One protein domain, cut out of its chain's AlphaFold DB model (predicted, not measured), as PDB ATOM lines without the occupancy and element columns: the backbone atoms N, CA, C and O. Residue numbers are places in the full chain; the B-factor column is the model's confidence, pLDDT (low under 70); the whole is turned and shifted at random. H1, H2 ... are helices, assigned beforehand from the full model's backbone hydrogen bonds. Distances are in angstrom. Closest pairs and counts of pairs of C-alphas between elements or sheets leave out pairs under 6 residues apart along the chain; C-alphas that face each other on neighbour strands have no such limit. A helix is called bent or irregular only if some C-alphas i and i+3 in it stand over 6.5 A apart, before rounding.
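What this domain is: This is residues 470 to 591 of the 591 residues of an uncharacterized protein of Candidatus Saccharimonas sp (UniProt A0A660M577). Three helical hairpins, H1 with H2, H4 with H5 and H6 with H7, follow one another across a flat body, with H5 in the middle and short H3 near H1. Residues 504 to 509, at the turn of the first hairpin, stick out. The printed part has 122 residues with seven named helices, H1 to H7 in chain order, and no named strand; the class is all helix. It is compact, with a radius of gyration of the C-alphas of 15.8 A and spans of 47 by 39 by 21 A.

Where its parts are: H1, residues 486 to 501, begins at C-alpha 486 (167.966, 165.430, 183.656) and is 21.6 A long. H2, residues 507 to 522, is 22.4 A long. H3 is residues 527 to 532, H4 534 to 539 and H5 544 to 553. H6, residues 557 to 568, 15.5 A long, is irregular: C-alphas 562 and 565 are 7.6 A apart. H7, residues 574 to 583, 14.4 A long, ends at C-alpha 583 (184.624, 156.991, 209.806).

How they stand to each other: H1 touches H2 with residues 496 to 501 alone; their closest C-alphas, Val 500 and Met 514, are 6.6 A apart, at a shallow tilt of 25 degrees, opposite ways. H2 touches the hub H5 with residues 515 to 522 alone, closest C-alphas Gln 519 and Cys 550, 5.9 A. H5 touches H4, closest C-alphas Asn 544 and Ala 538, 5.4 A, and H7, closest C-alphas Arg 545 and Thr 576, 6.2 A. H6 touches H7, closest C-alphas Ile 568 and Arg 574, 5.6 A. H3 touches no helix. Every O i to N i+4 pair is within hydrogen-bond range in H1, H2, H3, H4, H5 and H7; H6 has 3 of 8, and 6 of 9 O i to N i+3 pairs.

The domain as a whole: The C-alphas of Pro 504 and Leu 591, the two farthest apart, are 53.6 A apart. The printed part has no cut, and the six links between helices are tight. Mean pLDDT of the printed part is 77.4, with residues 470 to 482, 570 and 585 to 591 under 70.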
ATOM      1  N   PRO A 470     166.595 150.738 180.965       51.75
ATOM      2  CA  PRO A 470     166.309 152.008 180.309       51.75
ATOM      3  C   PRO A 470     167.563 152.743 179.820       51.75
ATOM      4  O   PRO A 470     167.407 153.697 179.059       51.75
ATOM      5  N   ILE A 471     168.774 152.349 180.244       52.81
ATOM      6  CA  ILE A 471     170.017 153.069 179.917       52.81
ATOM      7  C   ILE A 471     170.455 152.811 178.466       52.81
ATOM      8  O   ILE A 471     171.038 153.701 177.866       52.81
ATOM      9  N   GLY A 472     170.005 151.721 177.828       48.31
ATOM     10  CA  GLY A 472     169.865 151.658 176.368       48.31
ATOM     11  C   GLY A 472     170.666 150.567 175.658       48.31
ATOM     12  O   GLY A 472     171.757 150.796 175.157       48.31
ATOM     13  N   CYS A 473     170.025 149.420 175.414       41.28
ATOM     14  CA  CYS A 473     170.481 148.436 174.416       41.28
ATOM     15  C   CYS A 473     169.855 148.631 173.016       41.28
ATOM     16  O   CYS A 473     169.980 147.764 172.148       41.28
ATOM     17  N   HIS A 474     169.131 149.733 172.776       40.75
ATOM     18  CA  HIS A 474     168.273 149.885 171.587       40.75
ATOM     19  C   HIS A 474     168.455 151.175 170.769       40.75
ATOM     20  O   HIS A 474     167.625 151.455 169.904       40.75
ATOM     21  N   SER A 475     169.531 151.944 170.956       35.09
ATOM     22  CA  SER A 475     169.740 153.184 170.189       35.09
ATOM     23  C   SER A 475     171.150 153.331 169.612       35.09
ATOM     24  O   SER A 475     172.020 153.971 170.194       35.09
ATOM     25  N   GLU A 476     171.348 152.823 168.392       34.38
ATOM     26  CA  GLU A 476     172.322 153.403 167.458       34.38
ATOM     27  C   GLU A 476     171.767 154.718 166.868       34.38
ATOM     28  O   GLU A 476     170.562 154.802 166.613       34.38
ATOM     29  N   PRO A 477     172.591 155.743 166.563       40.06
ATOM     30  CA  PRO A 477     174.028 155.882 166.774       40.06
ATOM     31  C   PRO A 477     174.309 157.121 167.647       40.06
ATOM     32  O   PRO A 477     174.701 158.172 167.140       40.06
ATOM     33  N   LYS A 478     174.055 157.047 168.953       36.69
ATOM     34  CA  LYS A 478     174.538 158.026 169.943       36.69
ATOM     35  C   LYS A 478     174.667 157.301 171.269       36.69
ATOM     36  O   LYS A 478     173.652 156.820 171.739       36.69
ATOM     37  N   ILE A 479     175.882 157.234 171.807       45.09
ATOM     38  CA  ILE A 479     176.254 156.614 173.089       45.09
ATOM     39  C   ILE A 479     175.159 156.830 174.149       45.09
ATOM     40  O   ILE A 479     174.983 157.972 174.578       45.09
ATOM     41  N   PRO A 480     174.454 155.777 174.594       48.44
ATOM     42  CA  PRO A 480     173.681 155.813 175.818       48.44
ATOM     43  C   PRO A 480     174.154 154.625 176.664       48.44
ATOM     44  O   PRO A 480     173.553 153.563 176.683       48.44
ATOM     45  N   GLU A 481     175.336 154.768 177.257       56.59
ATOM     46  CA  GLU A 481     175.813 153.878 178.326       56.59
ATOM     47  C   GLU A 481     175.803 154.643 179.671       56.59
ATOM     48  O   GLU A 481     176.317 154.149 180.665       56.59
ATOM     49  N   GLN A 482     175.275 155.881 179.706       65.50
ATOM     50  CA  GLN A 482     175.367 156.795 180.849       65.50
ATOM     51  C   GLN A 482     174.119 157.681 180.988       65.50
ATOM     52  O   GLN A 482     173.529 158.099 179.991       65.50
ATOM     53  N   ILE A 483     173.753 158.014 182.227       73.19
ATOM     54  CA  ILE A 483     172.715 158.994 182.570       73.19
ATOM     55  C   ILE A 483     173.387 160.369 182.637       73.19
ATOM     56  O   ILE A 483     173.976 160.746 183.653       73.19
ATOM     57  N   LEU A 484     173.351 161.091 181.515       76.31
ATOM     58  CA  LEU A 484     174.151 162.302 181.306       76.31
ATOM     59  C   LEU A 484     173.415 163.602 181.631       76.31
ATOM     60  O   LEU A 484     174.057 164.627 181.844       76.31
ATOM     61  N   ASP A 485     172.085 163.589 181.608       81.94
ATOM     62  CA  ASP A 485     171.277 164.780 181.836       81.94
ATOM     63  C   ASP A 485     169.959 164.475 182.565       81.94
ATOM     64  O   ASP A 485     169.591 163.324 182.809       81.94
ATOM     65  N   GLN A 486     169.225 165.536 182.919       86.00
ATOM     66  CA  GLN A 486     167.966 165.430 183.656       86.00
ATOM     67  C   GLN A 486     166.898 164.612 182.921       86.00
ATOM     68  O   GLN A 486     166.110 163.923 183.560       86.00
ATOM     69  N   ARG A 487     166.836 164.681 181.588       83.31
ATOM     70  CA  ARG A 487     165.828 163.937 180.825       83.31
ATOM     71  C   ARG A 487     166.134 162.444 180.891       83.31
ATOM     72  O   ARG A 487     165.212 161.642 181.026       83.31
ATOM     73  N   ASP A 488     167.407 162.084 180.786       81.44
ATOM     74  CA  ASP A 488     167.847 160.698 180.906       81.44
ATOM     75  C   ASP A 488     167.592 160.177 182.336       81.44
ATOM     76  O   ASP A 488     167.071 159.072 182.499       81.44
ATOM     77  N   PHE A 489     167.818 161.013 183.361       86.31
ATOM     78  CA  PHE A 489     167.472 160.706 184.755       86.31
ATOM     79  C   PHE A 489     165.968 160.486 184.959       86.31
ATOM     80  O   PHE A 489     165.568 159.490 185.558       86.31
ATOM     81  N   ASP A 490     165.120 161.379 184.444       85.94
ATOM     82  CA  ASP A 490     163.663 161.280 184.586       85.94
ATOM     83  C   ASP A 490     163.126 159.997 183.926       85.94
ATOM     84  O   ASP A 490     162.258 159.315 184.480       85.94
ATOM     85  N   ASN A 491     163.670 159.635 182.758       82.56
ATOM     86  CA  ASN A 491     163.336 158.392 182.064       82.56
ATOM     87  C   ASN A 491     163.758 157.160 182.875       82.56
ATOM     88  O   ASN A 491     162.955 156.237 183.047       82.56
ATOM     89  N   TRP A 492     164.990 157.158 183.391       86.00
ATOM     90  CA  TRP A 492     165.503 156.097 184.255       86.00
ATOM     91  C   TRP A 492     164.650 155.938 185.522       86.00
ATOM     92  O   TRP A 492     164.197 154.835 185.823       86.00
ATOM     93  N   LEU A 493     164.332 157.035 186.215       86.69
ATOM     94  CA  LEU A 493     163.537 157.034 187.444       86.69
ATOM     95  C   LEU A 493     162.123 156.489 187.212       86.69
ATOM     96  O   LEU A 493     161.628 155.663 187.986       86.69
ATOM     97  N   GLN A 494     161.467 156.942 186.142       84.12
ATOM     98  CA  GLN A 494     160.126 156.489 185.781       84.12
ATOM     99  C   GLN A 494     160.115 154.995 185.461       84.12
ATOM    100  O   GLN A 494     159.211 154.274 185.896       84.12
ATOM    101  N   TYR A 495     161.116 154.528 184.716       81.69
ATOM    102  CA  TYR A 495     161.287 153.115 184.431       81.69
ATOM    103  C   TYR A 495     161.506 152.311 185.715       81.69
ATOM    104  O   TYR A 495     160.801 151.330 185.943       81.69
ATOM    105  N   MET A 496     162.446 152.733 186.563       82.31
ATOM    106  CA  MET A 496     162.817 152.021 187.784       82.31
ATOM    107  C   MET A 496     161.617 151.877 188.713       82.31
ATOM    108  O   MET A 496     161.314 150.780 189.182       82.31
ATOM    109  N   THR A 497     160.866 152.964 188.890       83.19
ATOM    110  CA  THR A 497     159.647 152.983 189.703       83.19
ATOM    111  C   THR A 497     158.587 152.018 189.167       83.19
ATOM    112  O   THR A 497     157.979 151.287 189.946       83.19
ATOM    113  N   ASN A 498     158.386 151.968 187.845       84.19
ATOM    114  CA  ASN A 498     157.404 151.071 187.231       84.19
ATOM    115  C   ASN A 498     157.856 149.608 187.311       84.19
ATOM    116  O   ASN A 498     157.133 148.755 187.819       84.19
ATOM    117  N   THR A 499     159.067 149.312 186.843       82.62
ATOM    118  CA  THR A 499     159.559 147.939 186.712       82.62
ATOM    119  C   THR A 499     159.750 147.279 188.069       82.62
ATOM    120  O   THR A 499     159.299 146.148 188.252       82.62
ATOM    121  N   VAL A 500     160.378 147.978 189.024       85.50
ATOM    122  CA  VAL A 500     160.577 147.467 190.385       85.50
ATOM    123  C   VAL A 500     159.255 147.449 191.155       85.50
ATOM    124  O   VAL A 500     158.951 146.470 191.837       85.50
ATOM    125  N   GLY A 501     158.429 148.490 191.004       84.25
ATOM    126  CA  GLY A 501     157.107 148.581 191.632       84.25
ATOM    127  C   GLY A 501     156.171 147.430 191.251       84.25
ATOM    128  O   GLY A 501     155.418 146.943 192.092       84.25
ATOM    129  N   GLU A 502     156.260 146.944 190.013       86.38
ATOM    130  CA  GLU A 502     155.453 145.837 189.485       86.38
ATOM    131  C   GLU A 502     156.080 144.442 189.699       86.38
ATOM    132  O   GLU A 502     155.594 143.445 189.146       86.38
ATOM    133  N   LEU A 503     157.171 144.321 190.470       89.06
ATOM    134  CA  LEU A 503     157.767 143.014 190.760       89.06
ATOM    135  C   LEU A 503     156.862 142.168 191.672       89.06
ATOM    136  O   LEU A 503     156.445 142.641 192.737       89.06
ATOM    137  N   PRO A 504     156.606 140.895 191.307       88.19
ATOM    138  CA  PRO A 504     155.795 139.977 192.099       88.19
ATOM    139  C   PRO A 504     156.613 139.377 193.259       88.19
ATOM    140  O   PRO A 504     156.910 138.188 193.252       88.19
ATOM    141  N   CYS A 505     157.002 140.209 194.226       90.44
ATOM    142  CA  CYS A 505     157.758 139.832 195.428       90.44
ATOM    143  C   CYS A 505     157.267 140.614 196.657       90.44
ATOM    144  O   CYS A 505     156.437 141.524 196.528       90.44
ATOM    145  N   ASP A 506     157.745 140.266 197.851       91.38
ATOM    146  CA  ASP A 506     157.455 141.035 199.066       91.38
ATOM    147  C   ASP A 506     158.130 142.428 199.088       91.38
ATOM    148  O   ASP A 506     159.014 142.739 198.286       91.38
ATOM    149  N   ASP A 507     157.691 143.297 200.005       88.38
ATOM    150  CA  ASP A 507     158.176 144.680 200.099       88.38
ATOM    151  C   ASP A 507     159.664 144.785 200.455       88.38
ATOM    152  O   ASP A 507     160.345 145.661 199.922       88.38
ATOM    153  N   ALA A 508     160.186 143.896 201.303       89.12
ATOM    154  CA  ALA A 508     161.591 143.909 201.700       89.12
ATOM    155  C   ALA A 508     162.491 143.449 200.544       89.12
ATOM    156  O   ALA A 508     163.517 144.069 200.265       89.12
ATOM    157  N   THR A 509     162.074 142.410 199.818       91.50
ATOM    158  CA  THR A 509     162.756 141.928 198.612       91.50
ATOM    159  C   THR A 509     162.759 142.997 197.523       91.50
ATOM    160  O   THR A 509     163.806 143.288 196.943       91.50
ATOM    161  N   ARG A 510     161.620 143.661 197.289       90.56
ATOM    162  CA  ARG A 510     161.527 144.776 196.337       90.56
ATOM    163  C   ARG A 510     162.442 145.935 196.722       90.56
ATOM    164  O   ARG A 510     163.116 146.489 195.855       90.56
ATOM    165  N   GLN A 511     162.480 146.282 198.008       87.56
ATOM    166  CA  GLN A 511     163.358 147.331 198.513       87.56
ATOM    167  C   GLN A 511     164.828 146.989 198.288       87.56
ATOM    168  O   GLN A 511     165.578 147.838 197.813       87.56
ATOM    169  N   ARG A 512     165.223 145.747 198.563       88.25
ATOM    170  CA  ARG A 512     166.582 145.276 198.311       88.25
ATOM    171  C   ARG A 512     166.953 145.378 196.828       88.25
ATOM    172  O   ARG A 512     167.988 145.941 196.504       88.25
ATOM    173  N   ILE A 513     166.078 144.926 195.925       89.06
ATOM    174  CA  ILE A 513     166.306 145.034 194.473       89.06
ATOM    175  C   ILE A 513     166.465 146.497 194.050       89.06
ATOM    176  O   ILE A 513     167.374 146.809 193.288       89.06
ATOM    177  N   MET A 514     165.602 147.396 194.537       86.94
ATOM    178  CA  MET A 514     165.707 148.827 194.231       86.94
ATOM    179  C   MET A 514     167.053 149.393 194.690       86.94
ATOM    180  O   MET A 514     167.707 150.090 193.925       86.94
ATOM    181  N   HIS A 515     167.462 149.093 195.925       86.19
ATOM    182  CA  HIS A 515     168.733 149.550 196.481       86.19
ATOM    183  C   HIS A 515     169.924 149.089 195.638       86.19
ATOM    184  O   HIS A 515     170.698 149.925 195.176       86.19
ATOM    185  N   ASP A 516     170.035 147.780 195.407       84.12
ATOM    186  CA  ASP A 516     171.206 147.185 194.762       84.12
ATOM    187  C   ASP A 516     171.318 147.654 193.299       84.12
ATOM    188  O   ASP A 516     172.401 147.960 192.803       84.12
ATOM    189  N   VAL A 517     170.179 147.804 192.615       81.62
ATOM    190  CA  VAL A 517     170.137 148.365 191.261       81.62
ATOM    191  C   VAL A 517     170.564 149.828 191.231       81.62
ATOM    192  O   VAL A 517     171.355 150.201 190.371       81.62
ATOM    193  N   VAL A 518     170.034 150.662 192.131       82.19
ATOM    194  CA  VAL A 518     170.403 152.083 192.171       82.19
ATOM    195  C   VAL A 518     171.896 152.222 192.441       82.19
ATOM    196  O   VAL A 518     172.546 153.007 191.763       82.19
ATOM    197  N   GLN A 519     172.444 151.430 193.364       81.44
ATOM    198  CA  GLN A 519     173.878 151.406 193.644       81.44
ATOM    199  C   GLN A 519     174.697 151.107 192.384       81.44
ATOM    200  O   GLN A 519     175.620 151.851 192.072       81.44
ATOM    201  N   SER A 520     174.309 150.073 191.635       76.94
ATOM    202  CA  SER A 520     174.954 149.714 190.369       76.94
ATOM    203  C   SER A 520     174.836 150.822 189.307       76.94
ATOM    204  O   SER A 520     175.793 151.091 188.588       76.94
ATOM    205  N   ASP A 521     173.694 151.514 189.226       79.44
ATOM    206  CA  ASP A 521     173.443 152.548 188.210       79.44
ATOM    207  C   ASP A 521     174.112 153.898 188.507       79.44
ATOM    208  O   ASP A 521     174.334 154.689 187.584       79.44
ATOM    209  N   LEU A 522     174.453 154.182 189.770       81.06
ATOM    210  CA  LEU A 522     175.129 155.427 190.152       81.06
ATOM    211  C   LEU A 522     176.488 155.587 189.456       81.06
ATOM    212  O   LEU A 522     176.863 156.713 189.132       81.06
ATOM    213  N   GLU A 523     177.191 154.490 189.168       75.50
ATOM    214  CA  GLU A 523     178.471 154.504 188.441       75.50
ATOM    215  C   GLU A 523     178.343 155.058 187.015       75.50
ATOM    216  O   GLU A 523     179.275 155.666 186.486       75.50
ATOM    217  N   TYR A 524     177.167 154.895 186.406       75.19
ATOM    218  CA  TYR A 524     176.867 155.332 185.044       75.19
ATOM    219  C   TYR A 524     176.196 156.708 185.002       75.19
ATOM    220  O   TYR A 524     175.875 157.211 183.924       75.19
ATOM    221  N   MET A 525     175.966 157.341 186.154       83.50
ATOM    222  CA  MET A 525     175.313 158.642 186.240       83.50
ATOM    223  C   MET A 525     176.343 159.767 186.330       83.50
ATOM    224  O   MET A 525     177.287 159.731 187.121       83.50
ATOM    225  N   GLU A 526     176.154 160.823 185.536       84.00
ATOM    226  CA  GLU A 526     176.996 162.009 185.643       84.00
ATOM    227  C   GLU A 526     176.879 162.584 187.065       84.00
ATOM    228  O   GLU A 526     175.780 162.834 187.564       84.00
ATOM    229  N   ARG A 527     178.016 162.856 187.719       83.75
ATOM    230  CA  ARG A 527     178.047 163.369 189.103       83.75
ATOM    231  C   ARG A 527     177.154 164.585 189.317       83.75
ATOM    232  O   ARG A 527     176.534 164.713 190.366       83.75
ATOM    233  N   LYS A 528     177.092 165.491 188.340       84.06
ATOM    234  CA  LYS A 528     176.223 166.666 188.419       84.06
ATOM    235  C   LYS A 528     174.748 166.258 188.463       84.06
ATOM    236  O   LYS A 528     174.012 166.796 189.278       84.06
ATOM    237  N   THR A 529     174.351 165.275 187.663       85.56
ATOM    238  CA  THR A 529     172.990 164.730 187.647       85.56
ATOM    239  C   THR A 529     172.635 164.047 188.976       85.56
ATOM    240  O   THR A 529     171.536 164.274 189.483       85.56
ATOM    241  N   ILE A 530     173.571 163.310 189.600       87.00
ATOM    242  CA  ILE A 530     173.405 162.771 190.969       87.00
ATOM    243  C   ILE A 530     173.135 163.910 191.963       87.00
ATOM    244  O   ILE A 530     172.187 163.850 192.744       87.00
ATOM    245  N   LEU A 531     173.956 164.964 191.927       85.94
ATOM    246  CA  LEU A 531     173.845 166.103 192.844       85.94
ATOM    247  C   LEU A 531     172.542 166.887 192.647       85.94
ATOM    248  O   LEU A 531     171.893 167.242 193.633       85.94
ATOM    249  N   ASP A 532     172.140 167.121 191.398       88.56
ATOM    250  CA  ASP A 532     170.909 167.840 191.054       88.56
ATOM    251  C   ASP A 532     169.651 167.061 191.504       88.56
ATOM    252  O   ASP A 532     168.621 167.669 191.806       88.56
ATOM    253  N   ASN A 533     169.750 165.732 191.641       89.44
ATOM    254  CA  ASN A 533     168.643 164.835 191.997       89.44
ATOM    255  C   ASN A 533     168.788 164.147 193.368       89.44
ATOM    256  O   ASN A 533     168.051 163.204 193.672       89.44
ATOM    257  N   LEU A 534     169.687 164.633 194.228       87.62
ATOM    258  CA  LEU A 534     170.062 163.975 195.484       87.62
ATOM    259  C   LEU A 534     168.869 163.689 196.414       87.62
ATOM    260  O   LEU A 534     168.757 162.592 196.955       87.62
ATOM    261  N   ASN A 535     167.943 164.645 196.560       86.69
ATOM    262  CA  ASN A 535     166.723 164.468 197.362       86.69
ATOM    263  C   ASN A 535     165.839 163.330 196.833       86.69
ATOM    264  O   ASN A 535     165.272 162.565 197.608       86.69
ATOM    265  N   THR A 536     165.694 163.235 195.511       88.75
ATOM    266  CA  THR A 536     164.873 162.202 194.875       88.75
ATOM    267  C   THR A 536     165.505 160.834 195.082       88.75
ATOM    268  O   THR A 536     164.820 159.906 195.505       88.75
ATOM    269  N   LEU A 537     166.819 160.730 194.855       87.62
ATOM    270  CA  LEU A 537     167.575 159.499 195.066       87.62
ATOM    271  C   LEU A 537     167.489 159.043 196.523       87.62
ATOM    272  O   LEU A 537     167.097 157.908 196.759       87.62
ATOM    273  N   ALA A 538     167.706 159.933 197.495       84.94
ATOM    274  CA  ALA A 538     167.620 159.626 198.928       84.94
ATOM    275  C   ALA A 538     166.255 159.045 199.362       84.94
ATOM    276  O   ALA A 538     166.154 158.340 200.368       84.94
ATOM    277  N   HIS A 539     165.192 159.304 198.596       83.56
ATOM    278  CA  HIS A 539     163.829 158.884 198.919       83.56
ATOM    279  C   HIS A 539     163.238 157.825 197.980       83.56
ATOM    280  O   HIS A 539     162.133 157.352 198.250       83.56
ATOM    281  N   ILE A 540     163.954 157.404 196.931       80.94
ATOM    282  CA  ILE A 540     163.429 156.572 195.830       80.94
ATOM    283  C   ILE A 540     162.804 155.241 196.286       80.94
ATOM    284  O   ILE A 540     161.900 154.722 195.638       80.94
ATOM    285  N   ASN A 541     163.239 154.712 197.432       74.81
ATOM    286  CA  ASN A 541     162.798 153.424 197.971       74.81
ATOM    287  C   ASN A 541     162.190 153.507 199.383       74.81
ATOM    288  O   ASN A 541     161.961 152.492 200.040       74.81
ATOM    289  N   ASN A 542     161.976 154.724 199.889       77.50
ATOM    290  CA  ASN A 542     161.549 154.974 201.269       77.50
ATOM    291  C   ASN A 542     162.481 154.370 202.357       77.50
ATOM    292  O   ASN A 542     162.083 154.269 203.516       77.50
ATOM    293  N   ASP A 543     163.722 154.010 202.003       80.81
ATOM    294  CA  ASP A 543     164.802 153.636 202.928       80.81
ATOM    295  C   ASP A 543     165.924 154.680 202.863       80.81
ATOM    296  O   ASP A 543     166.955 154.511 202.207       80.81
ATOM    297  N   ASN A 544     165.690 155.807 203.538       83.19
ATOM    298  CA  ASN A 544     166.598 156.952 203.498       83.19
ATOM    299  C   ASN A 544     167.975 156.629 204.101       83.19
ATOM    300  O   ASN A 544     168.987 157.188 203.686       83.19
ATOM    301  N   ARG A 545     168.038 155.711 205.075       86.12
ATOM    302  CA  ARG A 545     169.294 155.354 205.743       86.12
ATOM    303  C   ARG A 545     170.192 154.549 204.815       86.12
ATOM    304  O   ARG A 545     171.360 154.896 204.660       86.12
ATOM    305  N   GLN A 546     169.659 153.486 204.216       82.94
ATOM    306  CA  GLN A 546     170.441 152.637 203.324       82.94
ATOM    307  C   GLN A 546     170.845 153.406 202.061       82.94
ATOM    308  O   GLN A 546     172.011 153.399 201.677       82.94
ATOM    309  N   MET A 547     169.914 154.177 201.497       85.19
ATOM    310  CA  MET A 547     170.178 154.984 200.311       85.19
ATOM    311  C   MET A 547     171.179 156.120 200.568       85.19
ATOM    312  O   MET A 547     171.987 156.432 199.702       85.19
ATOM    313  N   THR A 548     171.196 156.697 201.776       86.88
ATOM    314  CA  THR A 548     172.232 157.671 202.158       86.88
ATOM    315  C   THR A 548     173.629 157.055 202.132       86.88
ATOM    316  O   THR A 548     174.558 157.713 201.680       86.88
ATOM    317  N   ARG A 549     173.792 155.809 202.594       86.38
ATOM    318  CA  ARG A 549     175.091 155.116 202.530       86.38
ATOM    319  C   ARG A 549     175.493 154.848 201.086       86.38
ATOM    320  O   ARG A 549     176.551 155.305 200.683       86.38
ATOM    321  N   CYS A 550     174.584 154.262 200.309       83.94
ATOM    322  CA  CYS A 550     174.764 154.007 198.881       83.94
ATOM    323  C   CYS A 550     175.201 155.266 198.104       83.94
ATOM    324  O   CYS A 550     176.180 155.242 197.362       83.94
ATOM    325  N   LEU A 551     174.543 156.406 198.337       85.75
ATOM    326  CA  LEU A 551     174.907 157.674 197.697       85.75
ATOM    327  C   LEU A 551     176.270 158.206 198.137       85.75
ATOM    328  O   LEU A 551     176.937 158.852 197.337       85.75
ATOM    329  N   LEU A 552     176.671 157.992 199.391       86.25
ATOM    330  CA  LEU A 552     177.990 158.404 199.868       86.25
ATOM    331  C   LEU A 552     179.085 157.511 199.280       86.25
ATOM    332  O   LEU A 552     180.078 158.052 198.808       86.25
ATOM    333  N   ASP A 553     178.872 156.196 199.216       83.56
ATOM    334  CA  ASP A 553     179.822 155.232 198.641       83.56
ATOM    335  C   ASP A 553     180.160 155.538 197.166       83.56
ATOM    336  O   ASP A 553     181.271 155.272 196.716       83.56
ATOM    337  N   ALA A 554     179.248 156.180 196.426       81.06
ATOM    338  CA  ALA A 554     179.463 156.571 195.030       81.06
ATOM    339  C   ALA A 554     180.471 157.729 194.828       81.06
ATOM    340  O   ALA A 554     180.893 157.998 193.698       81.06
ATOM    341  N   PHE A 555     180.862 158.456 195.883       82.44
ATOM    342  CA  PHE A 555     181.818 159.563 195.779       82.44
ATOM    343  C   PHE A 555     183.197 159.182 196.333       82.44
ATOM    344  O   PHE A 555     183.290 158.577 197.399       82.44
ATOM    345  N   PRO A 556     184.300 159.629 195.696       80.94
ATOM    346  CA  PRO A 556     185.638 159.386 196.222       80.94
ATOM    347  C   PRO A 556     185.802 159.913 197.650       80.94
ATOM    348  O   PRO A 556     185.405 161.043 197.951       80.94
ATOM    349  N   THR A 557     186.488 159.147 198.499       81.06
ATOM    350  CA  THR A 557     186.737 159.492 199.906       81.06
ATOM    351  C   THR A 557     187.332 160.890 200.076       81.06
ATOM    352  O   THR A 557     186.860 161.664 200.910       81.06
ATOM    353  N   TRP A 558     188.316 161.266 199.247       78.94
ATOM    354  CA  TRP A 558     188.905 162.611 199.273       78.94
ATOM    355  C   TRP A 558     187.858 163.700 199.004       78.94
ATOM    356  O   TRP A 558     187.860 164.740 199.656       78.94
ATOM    357  N   TRP A 559     186.920 163.462 198.086       82.25
ATOM    358  CA  TRP A 559     185.884 164.426 197.730       82.25
ATOM    359  C   TRP A 559     184.871 164.580 198.868       82.25
ATOM    360  O   TRP A 559     184.504 165.699 199.226       82.25
ATOM    361  N   LEU A 560     184.479 163.472 199.505       84.31
ATOM    362  CA  LEU A 560     183.580 163.473 200.661       84.31
ATOM    363  C   LEU A 560     184.165 164.198 201.875       84.31
ATOM    364  O   LEU A 560     183.426 164.911 202.557       84.31
ATOM    365  N   LYS A 561     185.477 164.091 202.123       80.88
ATOM    366  CA  LYS A 561     186.142 164.825 203.214       80.88
ATOM    367  C   LYS A 561     185.954 166.341 203.080       80.88
ATOM    368  O   LYS A 561     185.609 167.011 204.054       80.88
ATOM    369  N   TYR A 562     186.122 166.881 201.871       77.81
ATOM    370  CA  TYR A 562     186.028 168.327 201.632       77.81
ATOM    371  C   TYR A 562     184.598 168.820 201.378       77.81
ATOM    372  O   TYR A 562     184.236 169.910 201.827       77.81
ATOM    373  N   TYR A 563     183.775 168.037 200.679       78.25
ATOM    374  CA  TYR A 563     182.478 168.484 200.157       78.25
ATOM    375  C   TYR A 563     181.272 167.733 200.741       78.25
ATOM    376  O   TYR A 563     180.143 168.213 200.626       78.25
ATOM    377  N   GLY A 564     181.479 166.610 201.438       77.00
ATOM    378  CA  GLY A 564     180.413 165.721 201.917       77.00
ATOM    379  C   GLY A 564     179.441 166.371 202.904       77.00
ATOM    380  O   GLY A 564     178.246 166.085 202.873       77.00
ATOM    381  N   ARG A 565     179.891 167.342 203.715       78.44
ATOM    382  CA  ARG A 565     178.977 168.117 204.584       78.44
ATOM    383  C   ARG A 565     177.940 168.919 203.789       78.44
ATOM    384  O   ARG A 565     176.861 169.186 204.313       78.44
ATOM    385  N   GLY A 566     178.247 169.294 202.546       76.44
ATOM    386  CA  GLY A 566     177.307 169.957 201.642       76.44
ATOM    387  C   GLY A 566     176.157 169.045 201.208       76.44
ATOM    388  O   GLY A 566     175.039 169.525 201.047       76.44
ATOM    389  N   LEU A 567     176.394 167.730 201.112       79.94
ATOM    390  CA  LEU A 567     175.373 166.742 200.744       79.94
ATOM    391  C   LEU A 567     174.303 166.565 201.831       79.94
ATOM    392  O   LEU A 567     173.137 166.332 201.519       79.94
ATOM    393  N   ILE A 568     174.666 166.750 203.106       80.19
ATOM    394  CA  ILE A 568     173.724 166.705 204.242       80.19
ATOM    395  C   ILE A 568     172.650 167.791 204.102       80.19
ATOM    396  O   ILE A 568     171.481 167.567 204.406       80.19
ATOM    397  N   ALA A 569     173.030 168.974 203.613       74.31
ATOM    398  CA  ALA A 569     172.080 170.049 203.334       74.31
ATOM    399  C   ALA A 569     171.211 169.771 202.089       74.31
ATOM    400  O   ALA A 569     170.219 170.467 201.879       74.31
ATOM    401  N   GLY A 570     171.585 168.775 201.279       69.62
ATOM    402  CA  GLY A 570     170.971 168.425 200.000       69.62
ATOM    403  C   GLY A 570     169.998 167.242 200.030       69.62
ATOM    404  O   GLY A 570     169.553 166.847 198.958       69.62
ATOM    405  N   GLY A 571     169.665 166.689 201.204       75.12
ATOM    406  CA  GLY A 571     168.598 165.678 201.339       75.12
ATOM    407  C   GLY A 571     168.972 164.375 202.032       75.12
ATOM    408  O   GLY A 571     168.079 163.603 202.379       75.12
ATOM    409  N   LEU A 572     170.265 164.126 202.256       85.94
ATOM    410  CA  LEU A 572     170.725 162.900 202.907       85.94
ATOM    411  C   LEU A 572     170.279 162.816 204.370       85.94
ATOM    412  O   LEU A 572     170.157 163.831 205.065       85.94
ATOM    413  N   ASP A 573     170.101 161.591 204.869       88.69
ATOM    414  CA  ASP A 573     169.860 161.363 206.288       88.69
ATOM    415  C   ASP A 573     171.056 161.855 207.108       88.69
ATOM    416  O   ASP A 573     172.151 161.292 207.080       88.69
ATOM    417  N   ARG A 574     170.829 162.930 207.864       86.50
ATOM    418  CA  ARG A 574     171.884 163.628 208.593       86.50
ATOM    419  C   ARG A 574     172.634 162.722 209.562       86.50
ATOM    420  O   ARG A 574     173.855 162.797 209.617       86.50
ATOM    421  N   SER A 575     171.917 161.894 210.321       89.31
ATOM    422  CA  SER A 575     172.544 161.022 211.319       89.31
ATOM    423  C   SER A 575     173.464 160.008 210.650       89.31
ATOM    424  O   SER A 575     174.574 159.785 211.123       89.31
ATOM    425  N   THR A 576     173.010 159.408 209.552       88.56
ATOM    426  CA  THR A 576     173.760 158.388 208.817       88.56
ATOM    427  C   THR A 576     174.943 158.991 208.068       88.56
ATOM    428  O   THR A 576     176.024 158.411 208.072       88.56
ATOM    429  N   ALA A 577     174.772 160.170 207.471       86.31
ATOM    430  CA  ALA A 577     175.856 160.866 206.792       86.31
ATOM    431  C   ALA A 577     176.934 161.357 207.770       86.31
ATOM    432  O   ALA A 577     178.119 161.228 207.482       86.31
ATOM    433  N   GLU A 578     176.553 161.884 208.941       88.69
ATOM    434  CA  GLU A 578     177.513 162.262 209.989       88.69
ATOM    435  C   GLU A 578     178.261 161.032 210.535       88.69
ATOM    436  O   GLU A 578     179.478 161.097 210.702       88.69
ATOM    437  N   GLU A 579     177.561 159.909 210.749       90.06
ATOM    438  CA  GLU A 579     178.157 158.616 211.123       90.06
ATOM    439  C   GLU A 579     179.196 158.182 210.078       90.06
ATOM    440  O   GLU A 579     180.362 157.997 210.419       90.06
ATOM    441  N   TYR A 580     178.810 158.113 208.803       86.62
ATOM    442  CA  TYR A 580     179.686 157.683 207.712       86.62
ATOM    443  C   TYR A 580     180.901 158.605 207.546       86.62
ATOM    444  O   TYR A 580     182.040 158.147 207.588       86.62
ATOM    445  N   LEU A 581     180.696 159.923 207.448       84.75
ATOM    446  CA  LEU A 581     181.794 160.883 207.275       84.75
ATOM    447  C   LEU A 581     182.777 160.873 208.453       84.75
ATOM    448  O   LEU A 581     183.955 161.144 208.251       84.75
ATOM    449  N   SER A 582     182.319 160.548 209.668       84.56
ATOM    450  CA  SER A 582     183.195 160.422 210.842       84.56
ATOM    451  C   SER A 582     184.113 159.196 210.812       84.56
ATOM    452  O   SER A 582     185.100 159.165 211.543       84.56
ATOM    453  N   THR A 583     183.800 158.198 209.978       85.12
ATOM    454  CA  THR A 583     184.624 156.991 209.806       85.12
ATOM    455  C   THR A 583     185.738 157.154 208.775       85.12
ATOM    456  O   THR A 583     186.657 156.339 208.748       85.12
ATOM    457  N   LEU A 584     185.705 158.214 207.960       79.31
ATOM    458  CA  LEU A 584     186.761 158.512 206.995       79.31
ATOM    459  C   LEU A 584     187.986 159.055 207.759       79.31
ATOM    460  O   LEU A 584     187.930 160.163 208.286       79.31
ATOM    461  N   GLN A 585     189.071 158.276 207.857       61.16
ATOM    462  CA  GLN A 585     190.288 158.663 208.590       61.16
ATOM    463  C   GLN A 585     190.933 159.935 208.009       61.16
ATOM    464  O   GLN A 585     190.974 160.109 206.791       61.16
ATOM    465  N   ASP A 586     191.462 160.814 208.867       52.75
ATOM    466  CA  ASP A 586     192.278 161.975 208.478       52.75
ATOM    467  C   ASP A 586     193.689 161.512 208.065       52.75
ATOM    468  O   ASP A 586     194.645 161.638 208.828       52.75
ATOM    469  N   ASP A 587     193.837 160.945 206.867       45.59
ATOM    470  CA  ASP A 587     195.165 160.769 206.265       45.59
ATOM    471  C   ASP A 587     195.702 162.134 205.808       45.59
ATOM    472  O   ASP A 587     195.531 162.549 204.662       45.59
ATOM    473  N   ASP A 588     196.315 162.848 206.750       41.91
ATOM    474  CA  ASP A 588     197.070 164.098 206.576       41.91
ATOM    475  C   ASP A 588     198.516 163.830 206.080       41.91
ATOM    476  O   ASP A 588     199.460 164.537 206.432       41.91
ATOM    477  N   GLU A 589     198.727 162.808 205.246       41.19
ATOM    478  CA  GLU A 589     200.017 162.549 204.595       41.19
ATOM    479  C   GLU A 589     199.842 162.503 203.077       41.19
ATOM    480  O   GLU A 589     199.554 161.457 202.510       41.19
ATOM    481  N   LEU A 590     199.983 163.673 202.439       37.34
ATOM    482  CA  LEU A 590     200.649 163.923 201.147       37.34
ATOM    483  C   LEU A 590     200.188 165.284 200.594       37.34
ATOM    484  O   LEU A 590     199.256 165.382 199.795       37.34
ATOM    485  N   LEU A 591     200.879 166.341 201.028       34.94
ATOM    486  CA  LEU A 591     201.006 167.611 200.305       34.94
ATOM    487  C   LEU A 591     202.485 167.936 200.115       34.94
ATOM    488  O   LEU A 591     203.233 167.834 201.116       34.94
TER     489      LEU A 591